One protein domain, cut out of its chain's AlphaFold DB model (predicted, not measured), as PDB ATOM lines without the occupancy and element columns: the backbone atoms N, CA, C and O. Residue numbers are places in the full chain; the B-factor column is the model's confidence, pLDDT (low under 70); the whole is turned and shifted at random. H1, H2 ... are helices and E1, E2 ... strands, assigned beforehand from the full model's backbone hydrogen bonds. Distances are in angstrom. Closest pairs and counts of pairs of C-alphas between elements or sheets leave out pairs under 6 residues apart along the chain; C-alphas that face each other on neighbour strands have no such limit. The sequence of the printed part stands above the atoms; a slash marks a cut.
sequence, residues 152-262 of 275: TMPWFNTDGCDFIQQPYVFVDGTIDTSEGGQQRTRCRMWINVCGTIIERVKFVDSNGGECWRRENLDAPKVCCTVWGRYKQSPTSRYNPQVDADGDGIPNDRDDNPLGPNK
ATOM      1  N   THR A 152     147.603 135.153 173.735       65.06
ATOM      2  CA  THR A 152     147.802 135.800 175.046       65.06
ATOM      3  C   THR A 152     147.208 135.074 176.246       65.06
ATOM      4  O   THR A 152     147.509 135.480 177.372       65.06
ATOM      5  N   MET A 153     146.469 133.972 176.062       74.81
ATOM      6  CA  MET A 153     145.778 133.302 177.169       74.81
ATOM      7  C   MET A 153     146.287 131.893 177.457       74.81
ATOM      8  O   MET A 153     146.254 131.035 176.572       74.81
ATOM      9  N   PRO A 154     146.700 131.603 178.712       80.50
ATOM     10  CA  PRO A 154     147.355 130.342 179.045       80.50
ATOM     11  C   PRO A 154     146.550 129.088 178.696       80.50
ATOM     12  O   PRO A 154     147.136 128.046 178.429       80.50
ATOM     13  N   TRP A 155     145.217 129.160 178.713       84.56
ATOM     14  CA  TRP A 155     144.362 128.011 178.412       84.56
ATOM     15  C   TRP A 155     143.991 127.868 176.936       84.56
ATOM     16  O   TRP A 155     143.380 126.864 176.601       84.56
ATOM     17  N   PHE A 156     144.333 128.800 176.046       84.88
ATOM     18  CA  PHE A 156     144.256 128.523 174.603       84.88
ATOM     19  C   PHE A 156     145.486 127.769 174.103       84.88
ATOM     20  O   PHE A 156     145.412 127.081 173.086       84.88
ATOM     21  N   ASN A 157     146.585 127.808 174.861       85.56
ATOM     22  CA  ASN A 157     147.684 126.888 174.642       85.56
ATOM     23  C   ASN A 157     147.240 125.467 175.026       85.56
ATOM     24  O   ASN A 157     146.986 125.159 176.194       85.56
ATOM     25  N   THR A 158     147.109 124.612 174.015       87.38
ATOM     26  CA  THR A 158     146.687 123.215 174.180       87.38
ATOM     27  C   THR A 158     147.858 122.235 174.212       87.38
ATOM     28  O   THR A 158     147.640 121.042 174.435       87.38
ATOM     29  N   ASP A 159     149.092 122.719 174.058       89.25
ATOM     30  CA  ASP A 159     150.282 121.880 174.102       89.25
ATOM     31  C   ASP A 159     150.474 121.294 175.503       89.25
ATOM     32  O   ASP A 159     150.480 121.997 176.514       89.25
ATOM     33  N   GLY A 160     150.609 119.967 175.569       90.00
ATOM     34  CA  GLY A 160     150.737 119.245 176.836       90.00
ATOM     35  C   GLY A 160     149.468 119.251 177.694       90.00
ATOM     36  O   GLY A 160     149.546 118.967 178.888       90.00
ATOM     37  N   CYS A 161     148.307 119.586 177.123       92.81
ATOM     38  CA  CYS A 161     147.059 119.594 177.868       92.81
ATOM     39  C   CYS A 161     146.413 118.205 177.962       92.81
ATOM     40  O   CYS A 161     146.032 117.620 176.948       92.81
ATOM     41  N   ASP A 162     146.187 117.731 179.188       91.44
ATOM     42  CA  ASP A 162     145.535 116.436 179.439       91.44
ATOM     43  C   ASP A 162     144.046 116.422 179.062       91.44
ATOM     44  O   ASP A 162     143.492 115.379 178.716       91.44
ATOM     45  N   PHE A 163     143.375 117.576 179.149       92.19
ATOM     46  CA  PHE A 163     141.948 117.689 178.868       92.19
ATOM     47  C   PHE A 163     141.635 118.955 178.073       92.19
ATOM     48  O   PHE A 163     141.633 120.065 178.607       92.19
ATOM     49  N   ILE A 164     141.362 118.764 176.785       92.12
ATOM     50  CA  ILE A 164     141.029 119.826 175.837       92.12
ATOM     51  C   ILE A 164     139.528 119.778 175.556       92.12
ATOM     52  O   ILE A 164     138.999 118.732 175.180       92.12
ATOM     53  N   GLN A 165     138.846 120.916 175.678       90.06
ATOM     54  CA  GLN A 165     137.428 121.046 175.348       90.06
ATOM     55  C   GLN A 165     137.201 122.209 174.385       90.06
ATOM     56  O   GLN A 165     137.798 123.272 174.523       90.06
ATOM     57  N   GLN A 166     136.294 122.023 173.427       88.25
ATOM     58  CA  GLN A 166     135.746 123.133 172.656       88.25
ATOM     59  C   GLN A 166     134.540 123.725 173.404       88.25
ATOM     60  O   GLN A 166     133.617 122.968 173.733       88.25
ATOM     61  N   PRO A 167     134.525 125.038 173.696       86.75
ATOM     62  CA  PRO A 167     133.373 125.685 174.302       86.75
ATOM     63  C   PRO A 167     132.106 125.478 173.478       86.75
ATOM     64  O   PRO A 167     132.141 125.550 172.249       86.75
ATOM     65  N   TYR A 168     130.978 125.263 174.152       85.00
ATOM     66  CA  TYR A 168     129.675 125.272 173.492       85.00
ATOM     67  C   TYR A 168     128.894 126.524 173.877       85.00
ATOM     68  O   TYR A 168     128.924 126.959 175.030       85.00
ATOM     69  N   VAL A 169     128.178 127.083 172.900       85.50
ATOM     70  CA  VAL A 169     127.342 128.270 173.085       85.50
ATOM     71  C   VAL A 169     125.894 127.954 172.777       85.50
ATOM     72  O   VAL A 169     125.578 127.382 171.731       85.50
ATOM     73  N   PHE A 170     125.024 128.390 173.675       86.44
ATOM     74  CA  PHE A 170     123.588 128.446 173.476       86.44
ATOM     75  C   PHE A 170     123.142 129.909 173.530       86.44
ATOM     76  O   PHE A 170     123.625 130.667 174.371       86.44
ATOM     77  N   VAL A 171     122.252 130.319 172.626       87.25
ATOM     78  CA  VAL A 171     121.690 131.675 172.587       87.25
ATOM     79  C   VAL A 171     120.173 131.566 172.549       87.25
ATOM     80  O   VAL A 171     119.637 130.731 171.828       87.25
ATOM     81  N   ASP A 172     119.504 132.421 173.311       89.06
ATOM     82  CA  ASP A 172     118.051 132.545 173.392       89.06
ATOM     83  C   ASP A 172     117.652 134.026 173.323       89.06
ATOM     84  O   ASP A 172     118.416 134.913 173.714       89.06
ATOM     85  N   GLY A 173     116.447 134.300 172.838       89.31
ATOM     86  CA  GLY A 173     115.862 135.631 172.771       89.31
ATOM     87  C   GLY A 173     114.424 135.576 173.255       89.31
ATOM     88  O   GLY A 173     113.601 134.876 172.681       89.31
ATOM     89  N   THR A 174     114.103 136.332 174.302       90.38
ATOM     90  CA  THR A 174     112.735 136.422 174.831       90.38
ATOM     91  C   THR A 174     112.248 137.859 174.791       90.38
ATOM     92  O   THR A 174     112.969 138.772 175.186       90.38
ATOM     93  N   ILE A 175     111.023 138.074 174.312       87.38
ATOM     94  CA  ILE A 175     110.386 139.390 174.365       87.38
ATOM     95  C   ILE A 175     110.127 139.728 175.836       87.38
ATOM     96  O   ILE A 175     109.478 138.969 176.554       87.38
ATOM     97  N   ASP A 176     110.644 140.869 176.275       88.50
ATOM     98  CA  ASP A 176     110.498 141.409 177.615       88.50
ATOM     99  C   ASP A 176     109.714 142.726 177.546       88.50
ATOM    100  O   ASP A 176     110.132 143.698 176.912       88.50
ATOM    101  N   THR A 177     108.541 142.737 178.175       86.00
ATOM    102  CA  THR A 177     107.641 143.898 178.254       86.00
ATOM    103  C   THR A 177     107.610 144.507 179.656       86.00
ATOM    104  O   THR A 177     106.689 145.256 179.979       86.00
ATOM    105  N   SER A 178     108.555 144.140 180.529       79.12
ATOM    106  CA  SER A 178     108.492 144.462 181.959       79.12
ATOM    107  C   SER A 178     108.807 145.921 182.310       79.12
ATOM    108  O   SER A 178     108.459 146.354 183.408       79.12
ATOM    109  N   GLU A 179     109.385 146.711 181.398       77.06
ATOM    110  CA  GLU A 179     109.869 148.062 181.699       77.06
ATOM    111  C   GLU A 179     109.241 149.122 180.769       77.06
ATOM    112  O   GLU A 179     109.545 149.219 179.583       77.06
ATOM    113  N   GLY A 180     108.316 149.928 181.306       78.75
ATOM    114  CA  GLY A 180     107.840 151.160 180.654       78.75
ATOM    115  C   GLY A 180     106.980 150.994 179.392       78.75
ATOM    116  O   GLY A 180     106.809 151.961 178.653       78.75
ATOM    117  N   GLY A 181     106.445 149.800 179.120       84.50
ATOM    118  CA  GLY A 181     105.605 149.537 177.942       84.50
ATOM    119  C   GLY A 181     106.370 149.507 176.613       84.50
ATOM    120  O   GLY A 181     105.756 149.341 175.560       84.50
ATOM    121  N   GLN A 182     107.698 149.642 176.647       85.19
ATOM    122  CA  GLN A 182     108.545 149.436 175.481       85.19
ATOM    123  C   GLN A 182     108.853 147.946 175.340       85.19
ATOM    124  O   GLN A 182     109.261 147.283 176.292       85.19
ATOM    125  N   GLN A 183     108.644 147.411 174.139       87.31
ATOM    126  CA  GLN A 183     108.973 146.030 173.825       87.31
ATOM    127  C   GLN A 183     110.486 145.916 173.615       87.31
ATOM    128  O   GLN A 183     111.025 146.433 172.635       87.31
ATOM    129  N   ARG A 184     111.173 145.236 174.535       92.56
ATOM    130  CA  ARG A 184     112.596 144.901 174.413       92.56
ATOM    131  C   ARG A 184     112.735 143.410 174.168       92.56
ATOM    132  O   ARG A 184     111.873 142.632 174.557       92.56
ATOM    133  N   THR A 185     113.821 142.983 173.544       91.94
ATOM    134  CA  THR A 185     114.176 141.562 173.507       91.94
ATOM    135  C   THR A 185     115.317 141.327 174.481       91.94
ATOM    136  O   THR A 185     116.402 141.892 174.343       91.94
ATOM    137  N   ARG A 186     115.070 140.494 175.489       92.50
ATOM    138  CA  ARG A 186     116.080 139.971 176.397       92.50
ATOM    139  C   ARG A 186     116.793 138.813 175.710       92.50
ATOM    140  O   ARG A 186     116.296 137.690 175.660       92.50
ATOM    141  N   CYS A 187     117.974 139.093 175.188       91.44
ATOM    142  CA  CYS A 187     118.857 138.086 174.630       91.44
ATOM    143  C   CYS A 187     119.680 137.468 175.759       91.44
ATOM    144  O   CYS A 187     120.313 138.187 176.537       91.44
ATOM    145  N   ARG A 188     119.700 136.142 175.836       91.25
ATOM    146  CA  ARG A 188     120.517 135.366 176.767       91.25
ATOM    147  C   ARG A 188     121.515 134.529 175.991       91.25
ATOM    148  O   ARG A 188     121.201 134.014 174.926       91.25
ATOM    149  N   MET A 189     122.716 134.397 176.522       87.38
ATOM    150  CA  MET A 189     123.736 133.516 175.978       87.38
ATOM    151  C   MET A 189     124.366 132.736 177.120       87.38
ATOM    152  O   MET A 189     124.747 133.315 178.134       87.38
ATOM    153  N   TRP A 190     124.504 131.432 176.933       88.75
ATOM    154  CA  TRP A 190     125.185 130.539 177.854       88.75
ATOM    155  C   TRP A 190     126.392 129.956 177.148       88.75
ATOM    156  O   TRP A 190     126.266 129.334 176.094       88.75
ATOM    157  N   ILE A 191     127.557 130.158 177.744       86.12
ATOM    158  CA  ILE A 191     128.820 129.601 177.277       86.12
ATOM    159  C   ILE A 191     129.242 128.559 178.301       86.12
ATOM    160  O   ILE A 191     129.363 128.881 179.482       86.12
ATOM    161  N   ASN A 192     129.482 127.325 177.873       87.19
ATOM    162  CA  ASN A 192     130.114 126.331 178.730       87.19
ATOM    163  C   ASN A 192     131.562 126.122 178.308       87.19
ATOM    164  O   ASN A 192     131.837 125.678 177.193       87.19
ATOM    165  N   VAL A 193     132.465 126.409 179.239       87.88
ATOM    166  CA  VAL A 193     133.901 126.173 179.109       87.88
ATOM    167  C   VAL A 193     134.326 125.259 180.248       87.88
ATOM    168  O   VAL A 193     134.225 125.643 181.417       87.88
ATOM    169  N   CYS A 194     134.801 124.049 179.944       90.25
ATOM    170  CA  CYS A 194     135.369 123.150 180.956       90.25
ATOM    171  C   CYS A 194     134.408 122.872 182.126       90.25
ATOM    172  O   CYS A 194     134.797 122.915 183.294       90.25
ATOM    173  N   GLY A 195     133.119 122.682 181.817       88.00
ATOM    174  CA  GLY A 195     132.046 122.465 182.796       88.00
ATOM    175  C   GLY A 195     131.579 123.728 183.529       88.00
ATOM    176  O   GLY A 195     130.702 123.659 184.386       88.00
ATOM    177  N   THR A 196     132.145 124.895 183.215       86.25
ATOM    178  CA  THR A 196     131.748 126.181 183.797       86.25
ATOM    179  C   THR A 196     130.754 126.876 182.883       86.25
ATOM    180  O   THR A 196     131.104 127.204 181.755       86.25
ATOM    181  N   ILE A 197     129.542 127.133 183.381       86.62
ATOM    182  CA  ILE A 197     128.515 127.890 182.656       86.62
ATOM    183  C   ILE A 197     128.678 129.381 182.955       86.62
ATOM    184  O   ILE A 197     128.650 129.795 184.115       86.62
ATOM    185  N   ILE A 198     128.817 130.174 181.899       83.75
ATOM    186  CA  ILE A 198     128.863 131.634 181.916       83.75
ATOM    187  C   ILE A 198     127.585 132.128 181.237       83.75
ATOM    188  O   ILE A 198     127.377 131.866 180.053       83.75
ATOM    189  N   GLU A 199     126.725 132.826 181.980       86.56
ATOM    190  CA  GLU A 199     125.509 133.443 181.440       86.56
ATOM    191  C   GLU A 199     125.753 134.917 181.107       86.56
ATOM    192  O   GLU A 199     126.354 135.667 181.882       86.56
ATOM    193  N   ARG A 200     125.252 135.345 179.949       82.69
ATOM    194  CA  ARG A 200     125.208 136.738 179.513       82.69
ATOM    195  C   ARG A 200     123.793 137.123 179.159       82.69
ATOM    196  O   ARG A 200     123.060 136.347 178.553       82.69
ATOM    197  N   VAL A 201     123.445 138.352 179.506       87.38
ATOM    198  CA  VAL A 201     122.147 138.942 179.206       87.38
ATOM    199  C   VAL A 201     122.390 140.299 178.569       87.38
ATOM    200  O   VAL A 201     123.135 141.107 179.119       87.38
ATOM    201  N   LYS A 202     121.772 140.553 177.417       86.94
ATOM    202  CA  LYS A 202     121.675 141.896 176.837       86.94
ATOM    203  C   LYS A 202     120.230 142.182 176.466       86.94
ATOM    204  O   LYS A 202     119.485 141.270 176.111       86.94
ATOM    205  N   PHE A 203     119.855 143.448 176.527       89.44
ATOM    206  CA  PHE A 203     118.555 143.914 176.069       89.44
ATOM    207  C   PHE A 203     118.752 144.632 174.745       89.44
ATOM    208  O   PHE A 203     119.622 145.497 174.634       89.44
ATOM    209  N   VAL A 204     117.979 144.245 173.737       90.69
ATOM    210  CA  VAL A 204     117.956 144.925 172.445       90.69
ATOM    211  C   VAL A 204     116.598 145.579 172.241       90.69
ATOM    212  O   VAL A 204     115.554 144.959 172.460       90.69
ATOM    213  N   ASP A 205     116.622 146.851 171.859       88.81
ATOM    214  CA  ASP A 205     115.420 147.603 171.511       88.81
ATOM    215  C   ASP A 205     114.915 147.182 170.123       88.81
ATOM    216  O   ASP A 205     115.691 146.738 169.271       88.81
ATOM    217  N   SER A 206     113.623 147.399 169.858       80.69
ATOM    218  CA  SER A 206     112.976 147.115 168.565       80.69
ATOM    219  C   SER A 206     113.611 147.830 167.363       80.69
ATOM    220  O   SER A 206     113.364 147.457 166.221       80.69
ATOM    221  N   ASN A 207     114.419 148.865 167.606       80.31
ATOM    222  CA  ASN A 207     114.903 149.798 166.589       80.31
ATOM    223  C   ASN A 207     116.283 149.445 166.004       80.31
ATOM    224  O   ASN A 207     116.889 150.296 165.358       80.31
ATOM    225  N   GLY A 208     116.783 148.218 166.200       67.06
ATOM    226  CA  GLY A 208     117.936 147.730 165.426       67.06
ATOM    227  C   GLY A 208     119.042 147.014 166.195       67.06
ATOM    228  O   GLY A 208     120.151 146.906 165.677       67.06
ATOM    229  N   GLY A 209     118.785 146.523 167.409       79.62
ATOM    230  CA  GLY A 209     119.698 145.579 168.053       79.62
ATOM    231  C   GLY A 209     119.309 144.136 167.730       79.62
ATOM    232  O   GLY A 209     118.139 143.778 167.811       79.62
ATOM    233  N   GLU A 210     120.283 143.289 167.408       85.25
ATOM    234  CA  GLU A 210     120.060 141.848 167.251       85.25
ATOM    235  C   GLU A 210     120.644 141.064 168.429       85.25
ATOM    236  O   GLU A 210     121.672 141.438 169.015       85.25
ATOM    237  N   CYS A 211     120.018 139.934 168.767       86.69
ATOM    238  CA  CYS A 211     120.637 138.949 169.651       86.69
ATOM    239  C   CYS A 211     121.949 138.420 169.053       86.69
ATOM    240  O   CYS A 211     122.238 138.597 167.871       86.69
ATOM    241  N   TRP A 212     122.796 137.820 169.892       84.75
ATOM    242  CA  TRP A 212     124.022 137.193 169.393       84.75
ATOM    243  C   TRP A 212     123.674 136.131 168.342       84.75
ATOM    244  O   TRP A 212     122.724 135.372 168.514       84.75
ATOM    245  N   ARG A 213     124.440 136.072 167.250       80.00
ATOM    246  CA  ARG A 213     124.284 135.036 166.224       80.00
ATOM    247  C   ARG A 213     125.312 133.942 166.468       80.00
ATOM    248  O   ARG A 213     126.502 134.232 166.549       80.00
ATOM    249  N   ARG A 214     124.856 132.690 166.558       71.81
ATOM    250  CA  ARG A 214     125.719 131.524 166.815       71.81
ATOM    251  C   ARG A 214     126.804 131.346 165.752       71.81
ATOM    252  O   ARG A 214     127.930 131.009 166.087       71.81
ATOM    253  N   GLU A 215     126.460 131.597 164.492       68.62
ATOM    254  CA  GLU A 215     127.327 131.399 163.320       68.62
ATOM    255  C   GLU A 215     128.608 132.248 163.345       68.62
ATOM    256  O   GLU A 215     129.566 131.930 162.651       68.62
ATOM    257  N   ASN A 216     128.648 133.295 164.174       60.19
ATOM    258  CA  ASN A 216     129.777 134.221 164.267       60.19
ATOM    259  C   ASN A 216     130.685 133.965 165.478       60.19
ATOM    260  O   ASN A 216     131.586 134.760 165.745       60.19
ATOM    261  N   LEU A 217     130.433 132.900 166.239       66.88
ATOM    262  CA  LEU A 217     131.181 132.588 167.450       66.88
ATOM    263  C   LEU A 217     132.207 131.500 167.139       66.88
ATOM    264  O   LEU A 217     131.916 130.310 167.253       66.88
ATOM    265  N   ASP A 218     133.404 131.917 166.727       68.31
ATOM    266  CA  ASP A 218     134.549 131.011 166.695       68.31
ATOM    267  C   ASP A 218     134.914 130.649 168.139       68.31
ATOM    268  O   ASP A 218     135.137 131.528 168.970       68.31
ATOM    269  N   ALA A 219     134.880 129.358 168.453       73.81
ATOM    270  CA  ALA A 219     135.099 128.838 169.795       73.81
ATOM    271  C   ALA A 219     136.436 128.087 169.803       73.81
ATOM    272  O   ALA A 219     136.450 126.887 169.484       73.81
ATOM    273  N   PRO A 220     137.557 128.757 170.135       81.81
ATOM    274  CA  PRO A 220     138.856 128.103 170.193       81.81
ATOM    275  C   PRO A 220     138.850 126.984 171.236       81.81
ATOM    276  O   PRO A 220     138.124 127.023 172.232       81.81
ATOM    277  N   LYS A 221     139.674 125.960 171.005       88.06
ATOM    278  CA  LYS A 221     139.867 124.886 171.981       88.06
ATOM    279  C   LYS A 221     140.510 125.446 173.248       88.06
ATOM    280  O   LYS A 221     141.415 126.271 173.180       88.06
ATOM    281  N   VAL A 222     140.056 124.951 174.392       88.06
ATOM    282  CA  VAL A 222     140.507 125.370 175.718       88.06
ATOM    283  C   VAL A 222     141.128 124.187 176.446       88.06
ATOM    284  O   VAL A 222     140.545 123.105 176.510       88.06
ATOM    285  N   CYS A 223     142.295 124.405 177.041       92.31
ATOM    286  CA  CYS A 223     142.908 123.502 177.991       92.31
ATOM    287  C   CYS A 223     142.249 123.633 179.368       92.31
ATOM    288  O   CYS A 223     142.474 124.591 180.114       92.31
ATOM    289  N   CYS A 224     141.454 122.636 179.740       92.44
ATOM    290  CA  CYS A 224     140.624 122.686 180.935       92.44
ATOM    291  C   CYS A 224     141.398 122.578 182.245       92.44
ATOM    292  O   CYS A 224     140.989 123.169 183.246       92.44
ATOM    293  N   THR A 225     142.538 121.888 182.243       92.31
ATOM    294  CA  THR A 225     143.432 121.847 183.406       92.31
ATOM    295  C   THR A 225     143.976 123.243 183.721       92.31
ATOM    296  O   THR A 225     143.988 123.668 184.878       92.31
ATOM    297  N   VAL A 226     144.374 123.993 182.688       91.06
ATOM    298  CA  VAL A 226     144.877 125.366 182.834       91.06
ATOM    299  C   VAL A 226     143.740 126.321 183.197       91.06
ATOM    300  O   VAL A 226     143.876 127.092 184.145       91.06
ATOM    301  N   TRP A 227     142.587 126.208 182.530       90.19
ATOM    302  CA  TRP A 227     141.375 126.965 182.864       90.19
ATOM    303  C   TRP A 227     140.992 126.821 184.344       90.19
ATOM    304  O   TRP A 227     140.791 127.814 185.046       90.19
ATOM    305  N   GLY A 228     140.938 125.584 184.850       90.62
ATOM    306  CA  GLY A 228     140.590 125.295 186.241       90.62
ATOM    307  C   GLY A 228     141.553 125.936 187.243       90.62
ATOM    308  O   GLY A 228     141.104 126.497 188.244       90.62
ATOM    309  N   ARG A 229     142.860 125.927 186.944       90.75
ATOM    310  CA  ARG A 229     143.894 126.573 187.772       90.75
ATOM    311  C   ARG A 229     143.658 128.080 187.898       90.75
ATOM    312  O   ARG A 229     143.675 128.623 189.003       90.75
ATOM    313  N   TYR A 230     143.407 128.756 186.777       88.31
ATOM    314  CA  TYR A 230     143.193 130.203 186.770       88.31
ATOM    315  C   TYR A 230     141.848 130.616 187.365       88.31
ATOM    316  O   TYR A 230     141.785 131.605 188.093       88.31
ATOM    317  N   LYS A 231     140.795 129.818 187.159       87.81
ATOM    318  CA  LYS A 231     139.491 130.013 187.808       87.81
ATOM    319  C   LYS A 231     139.597 130.030 189.337       87.81
ATOM    320  O   LYS A 231     138.935 130.830 189.988       87.81
ATOM    321  N   GLN A 232     140.448 129.179 189.910       89.56
ATOM    322  CA  GLN A 232     140.679 129.112 191.361       89.56
ATOM    323  C   GLN A 232     141.567 130.248 191.901       89.56
ATOM    324  O   GLN A 232     141.766 130.340 193.109       89.56
ATOM    325  N   SER A 233     142.090 131.120 191.032       88.56
ATOM    326  CA  SER A 233     143.028 132.190 191.390       88.56
ATOM    327  C   SER A 233     142.345 133.564 191.283       88.56
ATOM    328  O   SER A 233     142.457 134.214 190.245       88.56
ATOM    329  N   PRO A 234     141.607 134.040 192.307       83.81
ATOM    330  CA  PRO A 234     140.782 135.258 192.226       83.81
ATOM    331  C   PRO A 234     141.580 136.546 191.980       83.81
ATOM    332  O   PRO A 234     141.041 137.505 191.445       83.81
ATOM    333  N   THR A 235     142.862 136.574 192.349       84.50
ATOM    334  CA  THR A 235     143.763 137.717 192.128       84.50
ATOM    335  C   THR A 235     144.478 137.675 190.779       84.50
ATOM    336  O   THR A 235     145.183 138.623 190.434       84.50
ATOM    337  N   SER A 236     144.341 136.586 190.016       83.94
ATOM    338  CA  SER A 236     144.969 136.489 188.704       83.94
ATOM    339  C   SER A 236     144.264 137.407 187.714       83.94
ATOM    340  O   SER A 236     143.046 137.341 187.567       83.94
ATOM    341  N   ARG A 237     145.043 138.182 186.948       77.25
ATOM    342  CA  ARG A 237     144.533 138.928 185.783       77.25
ATOM    343  C   ARG A 237     143.919 138.023 184.710       77.25
ATOM    344  O   ARG A 237     143.199 138.501 183.853       77.25
ATOM    345  N   TYR A 238     144.225 136.728 184.770       78.25
ATOM    346  CA  TYR A 238     143.698 135.697 183.888       78.25
ATOM    347  C   TYR A 238     142.568 134.904 184.551       78.25
ATOM    348  O   TYR A 238     142.301 133.778 184.160       78.25
ATOM    349  N   ASN A 239     141.939 135.394 185.619       82.56
ATOM    350  CA  ASN A 239     140.775 134.695 186.143       82.56
ATOM    351  C   ASN A 239     139.593 134.872 185.167       82.56
ATOM    352  O   ASN A 239     139.117 136.001 185.012       82.56
ATOM    353  N   PRO A 240     139.054 133.789 184.573       74.31
ATOM    354  CA  PRO A 240     137.949 133.881 183.616       74.31
ATOM    355  C   PRO A 240     136.640 134.434 184.214       74.31
ATOM    356  O   PRO A 240     135.696 134.719 183.484       74.31
ATOM    357  N   GLN A 241     136.542 134.574 185.541       75.88
ATOM    358  CA  GLN A 241     135.378 135.156 186.218       75.88
ATOM    359  C   GLN A 241     135.471 136.674 186.438       75.88
ATOM    360  O   GLN A 241     134.458 137.274 186.783       75.88
ATOM    361  N   VAL A 242     136.653 137.287 186.290       74.25
ATOM    362  CA  VAL A 242     136.903 138.694 186.682       74.25
ATOM    363  C   VAL A 242     137.046 139.637 185.486       74.25
ATOM    364  O   VAL A 242     136.699 140.804 185.599       74.25
ATOM    365  N   ASP A 243     137.538 139.128 184.363       62.50
ATOM    366  CA  ASP A 243     138.101 139.864 183.222       62.50
ATOM    367  C   ASP A 243     137.460 141.193 182.780       62.50
ATOM    368  O   ASP A 243     136.241 141.323 182.687       62.50
ATOM    369  N   ALA A 244     138.335 142.106 182.360       50.94
ATOM    370  CA  ALA A 244     137.996 143.197 181.465       50.94
ATOM    371  C   ALA A 244     139.198 143.528 180.558       50.94
ATOM    372  O   ALA A 244     139.787 144.585 180.753       50.94
ATOM    373  N   ASP A 245     139.477 142.639 179.586       59.41
ATOM    374  CA  ASP A 245     140.303 142.812 178.361       59.41
ATOM    375  C   ASP A 245     141.677 142.118 178.217       59.41
ATOM    376  O   ASP A 245     142.465 142.451 177.327       59.41
ATOM    377  N   GLY A 246     141.917 141.031 178.949       53.84
ATOM    378  CA  GLY A 246     142.911 140.031 178.552       53.84
ATOM    379  C   GLY A 246     142.217 138.794 177.985       53.84
ATOM    380  O   GLY A 246     142.234 137.765 178.634       53.84
ATOM    381  N   ASP A 247     141.542 138.949 176.850       59.84
ATOM    382  CA  ASP A 247     140.841 138.044 175.906       59.84
ATOM    383  C   ASP A 247     140.633 136.512 176.088       59.84
ATOM    384  O   ASP A 247     140.356 135.811 175.116       59.84
ATOM    385  N   GLY A 248     140.645 135.935 177.285       55.84
ATOM    386  CA  GLY A 248     140.535 134.472 177.446       55.84
ATOM    387  C   GLY A 248     139.132 133.869 177.594       55.84
ATOM    388  O   GLY A 248     138.997 132.714 177.977       55.84
ATOM    389  N   ILE A 249     138.094 134.611 177.239       57.91
ATOM    390  CA  ILE A 249     136.637 134.398 177.431       57.91
ATOM    391  C   ILE A 249     136.064 135.117 178.651       57.91
ATOM    392  O   ILE A 249     135.960 134.563 179.753       57.91
ATOM    393  N   PRO A 250     135.634 136.360 178.395       54.50
ATOM    394  CA  PRO A 250     135.006 137.192 179.400       54.50
ATOM    395  C   PRO A 250     133.849 138.077 178.860       54.50
ATOM    396  O   PRO A 250     133.722 138.337 177.676       54.50
ATOM    397  N   ASN A 251     132.774 138.394 179.591       58.28
ATOM    398  CA  ASN A 251     132.726 139.368 180.685       58.28
ATOM    399  C   ASN A 251     133.205 140.744 180.204       58.28
ATOM    400  O   ASN A 251     134.391 140.954 180.157       58.28
ATOM    401  N   ASP A 252     132.462 141.757 179.782       53.06
ATOM    402  CA  ASP A 252     131.063 142.172 179.703       53.06
ATOM    403  C   ASP A 252     130.911 143.231 178.564       53.06
ATOM    404  O   ASP A 252     129.890 143.916 178.470       53.06
ATOM    405  N   ARG A 253     131.932 143.374 177.693       54.97
ATOM    406  CA  ARG A 253     132.068 144.484 176.721       54.97
ATOM    407  C   ARG A 253     132.249 144.099 175.251       54.97
ATOM    408  O   ARG A 253     132.112 144.983 174.397       54.97
ATOM    409  N   ASP A 254     132.490 142.829 174.940       58.22
ATOM    410  CA  ASP A 254     132.766 142.403 173.568       58.22
ATOM    411  C   ASP A 254     131.505 141.993 172.806       58.22
ATOM    412  O   ASP A 254     130.650 141.248 173.291       58.22
ATOM    413  N   ASP A 255     131.410 142.455 171.556       60.22
ATOM    414  CA  ASP A 255     130.354 142.023 170.635       60.22
ATOM    415  C   ASP A 255     130.574 140.555 170.195       60.22
ATOM    416  O   ASP A 255     129.618 139.879 169.805       60.22
ATOM    417  N   ASN A 256     131.814 140.050 170.319       64.06
ATOM    418  CA  ASN A 256     132.200 138.655 170.100       64.06
ATOM    419  C   ASN A 256     132.830 138.033 171.370       64.06
ATOM    420  O   ASN A 256     134.048 138.060 171.525       64.06
ATOM    421  N   PRO A 257     132.022 137.441 172.261       60.97
ATOM    422  CA  PRO A 257     132.448 136.967 173.583       60.97
ATOM    423  C   PRO A 257     133.378 135.742 173.564       60.97
ATOM    424  O   PRO A 257     133.858 135.332 174.619       60.97
ATOM    425  N   LEU A 258     133.595 135.126 172.396       64.25
ATOM    426  CA  LEU A 258     134.504 133.988 172.215       64.25
ATOM    427  C   LEU A 258     135.693 134.285 171.292       64.25
ATOM    428  O   LEU A 258     136.564 133.435 171.128       64.25
ATOM    429  N   GLY A 259     135.733 135.472 170.684       59.53
ATOM    430  CA  GLY A 259     136.800 135.835 169.761       59.53
ATOM    431  C   GLY A 259     138.088 136.218 170.499       59.53
ATOM    432  O   GLY A 259     138.018 137.051 171.401       59.53
ATOM    433  N   PRO A 260     139.266 135.709 170.090       50.16
ATOM    434  CA  PRO A 260     140.562 136.048 170.692       50.16
ATOM    435  C   PRO A 260     141.074 137.435 170.245       50.16
ATOM    436  O   PRO A 260     142.114 137.543 169.604       50.16
ATOM    437  N   ASN A 261     140.336 138.506 170.563       52.53
ATOM    438  CA  ASN A 261     140.543 139.924 170.202       52.53
ATOM    439  C   ASN A 261     139.803 140.434 168.952       52.53
ATOM    440  O   ASN A 261     140.209 140.232 167.808       52.53
ATOM    441  N   LYS A 262     138.860 141.347 169.192       47.19
ATOM    442  CA  LYS A 262     139.098 142.758 168.854       47.19
ATOM    443  C   LYS A 262     138.709 143.565 170.092       47.19
ATOM    444  O   LYS A 262     137.503 143.707 170.292       47.19
TER     445      LYS A 262
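This is residues 152 to 262 of the 275 residues of an uncharacterized protein of Acidobacteria bacterium 13_1_20CM_3_53_8 (UniProt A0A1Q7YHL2). There is little regular structure: a long, twisted ribbon of three strands, E1, E2 and E3, has the short helix H1 near one end and long unnamed stretches beside it. The strands form an antiparallel meander in the order E1, E2, E3, each the neighbour of the one before; H1 follows. Of 111 printed residues, 37 are in named elements, a mixed class; the whole is only just compact, close to loose, with radius of gyration of the C-alphas 15.6 A, spanning 53 by 29 by 25 A.

E2, residues 184 to 193, forms hairpins with E1, residues 168 to 176, at 163 degrees, with N 170 and O 190 2.9 A apart, and with E3, residues 196 to 205, at 161 degrees, with N 189 and O 200 2.8 A apart. H1, residues 224 to 231, only grazes the sheet; the closest C-alphas of E2 and H1 are those of Val 193 and Cys 224, 7.8 A apart. Every O i to N i+4 pair in H1 is within hydrogen-bond range.

E1 measures 25.4 A from C-alpha 168 at (129.675, 125.272, 173.492), E2 28.8 A, E3 29.6 A, and H1 10.1 A to C-alpha 231 at (139.491, 130.013, 187.808).

The printed part has no cut; E3 to H1 is a long link. Confidence is under 70 for 26 residues, among them 243 to 262.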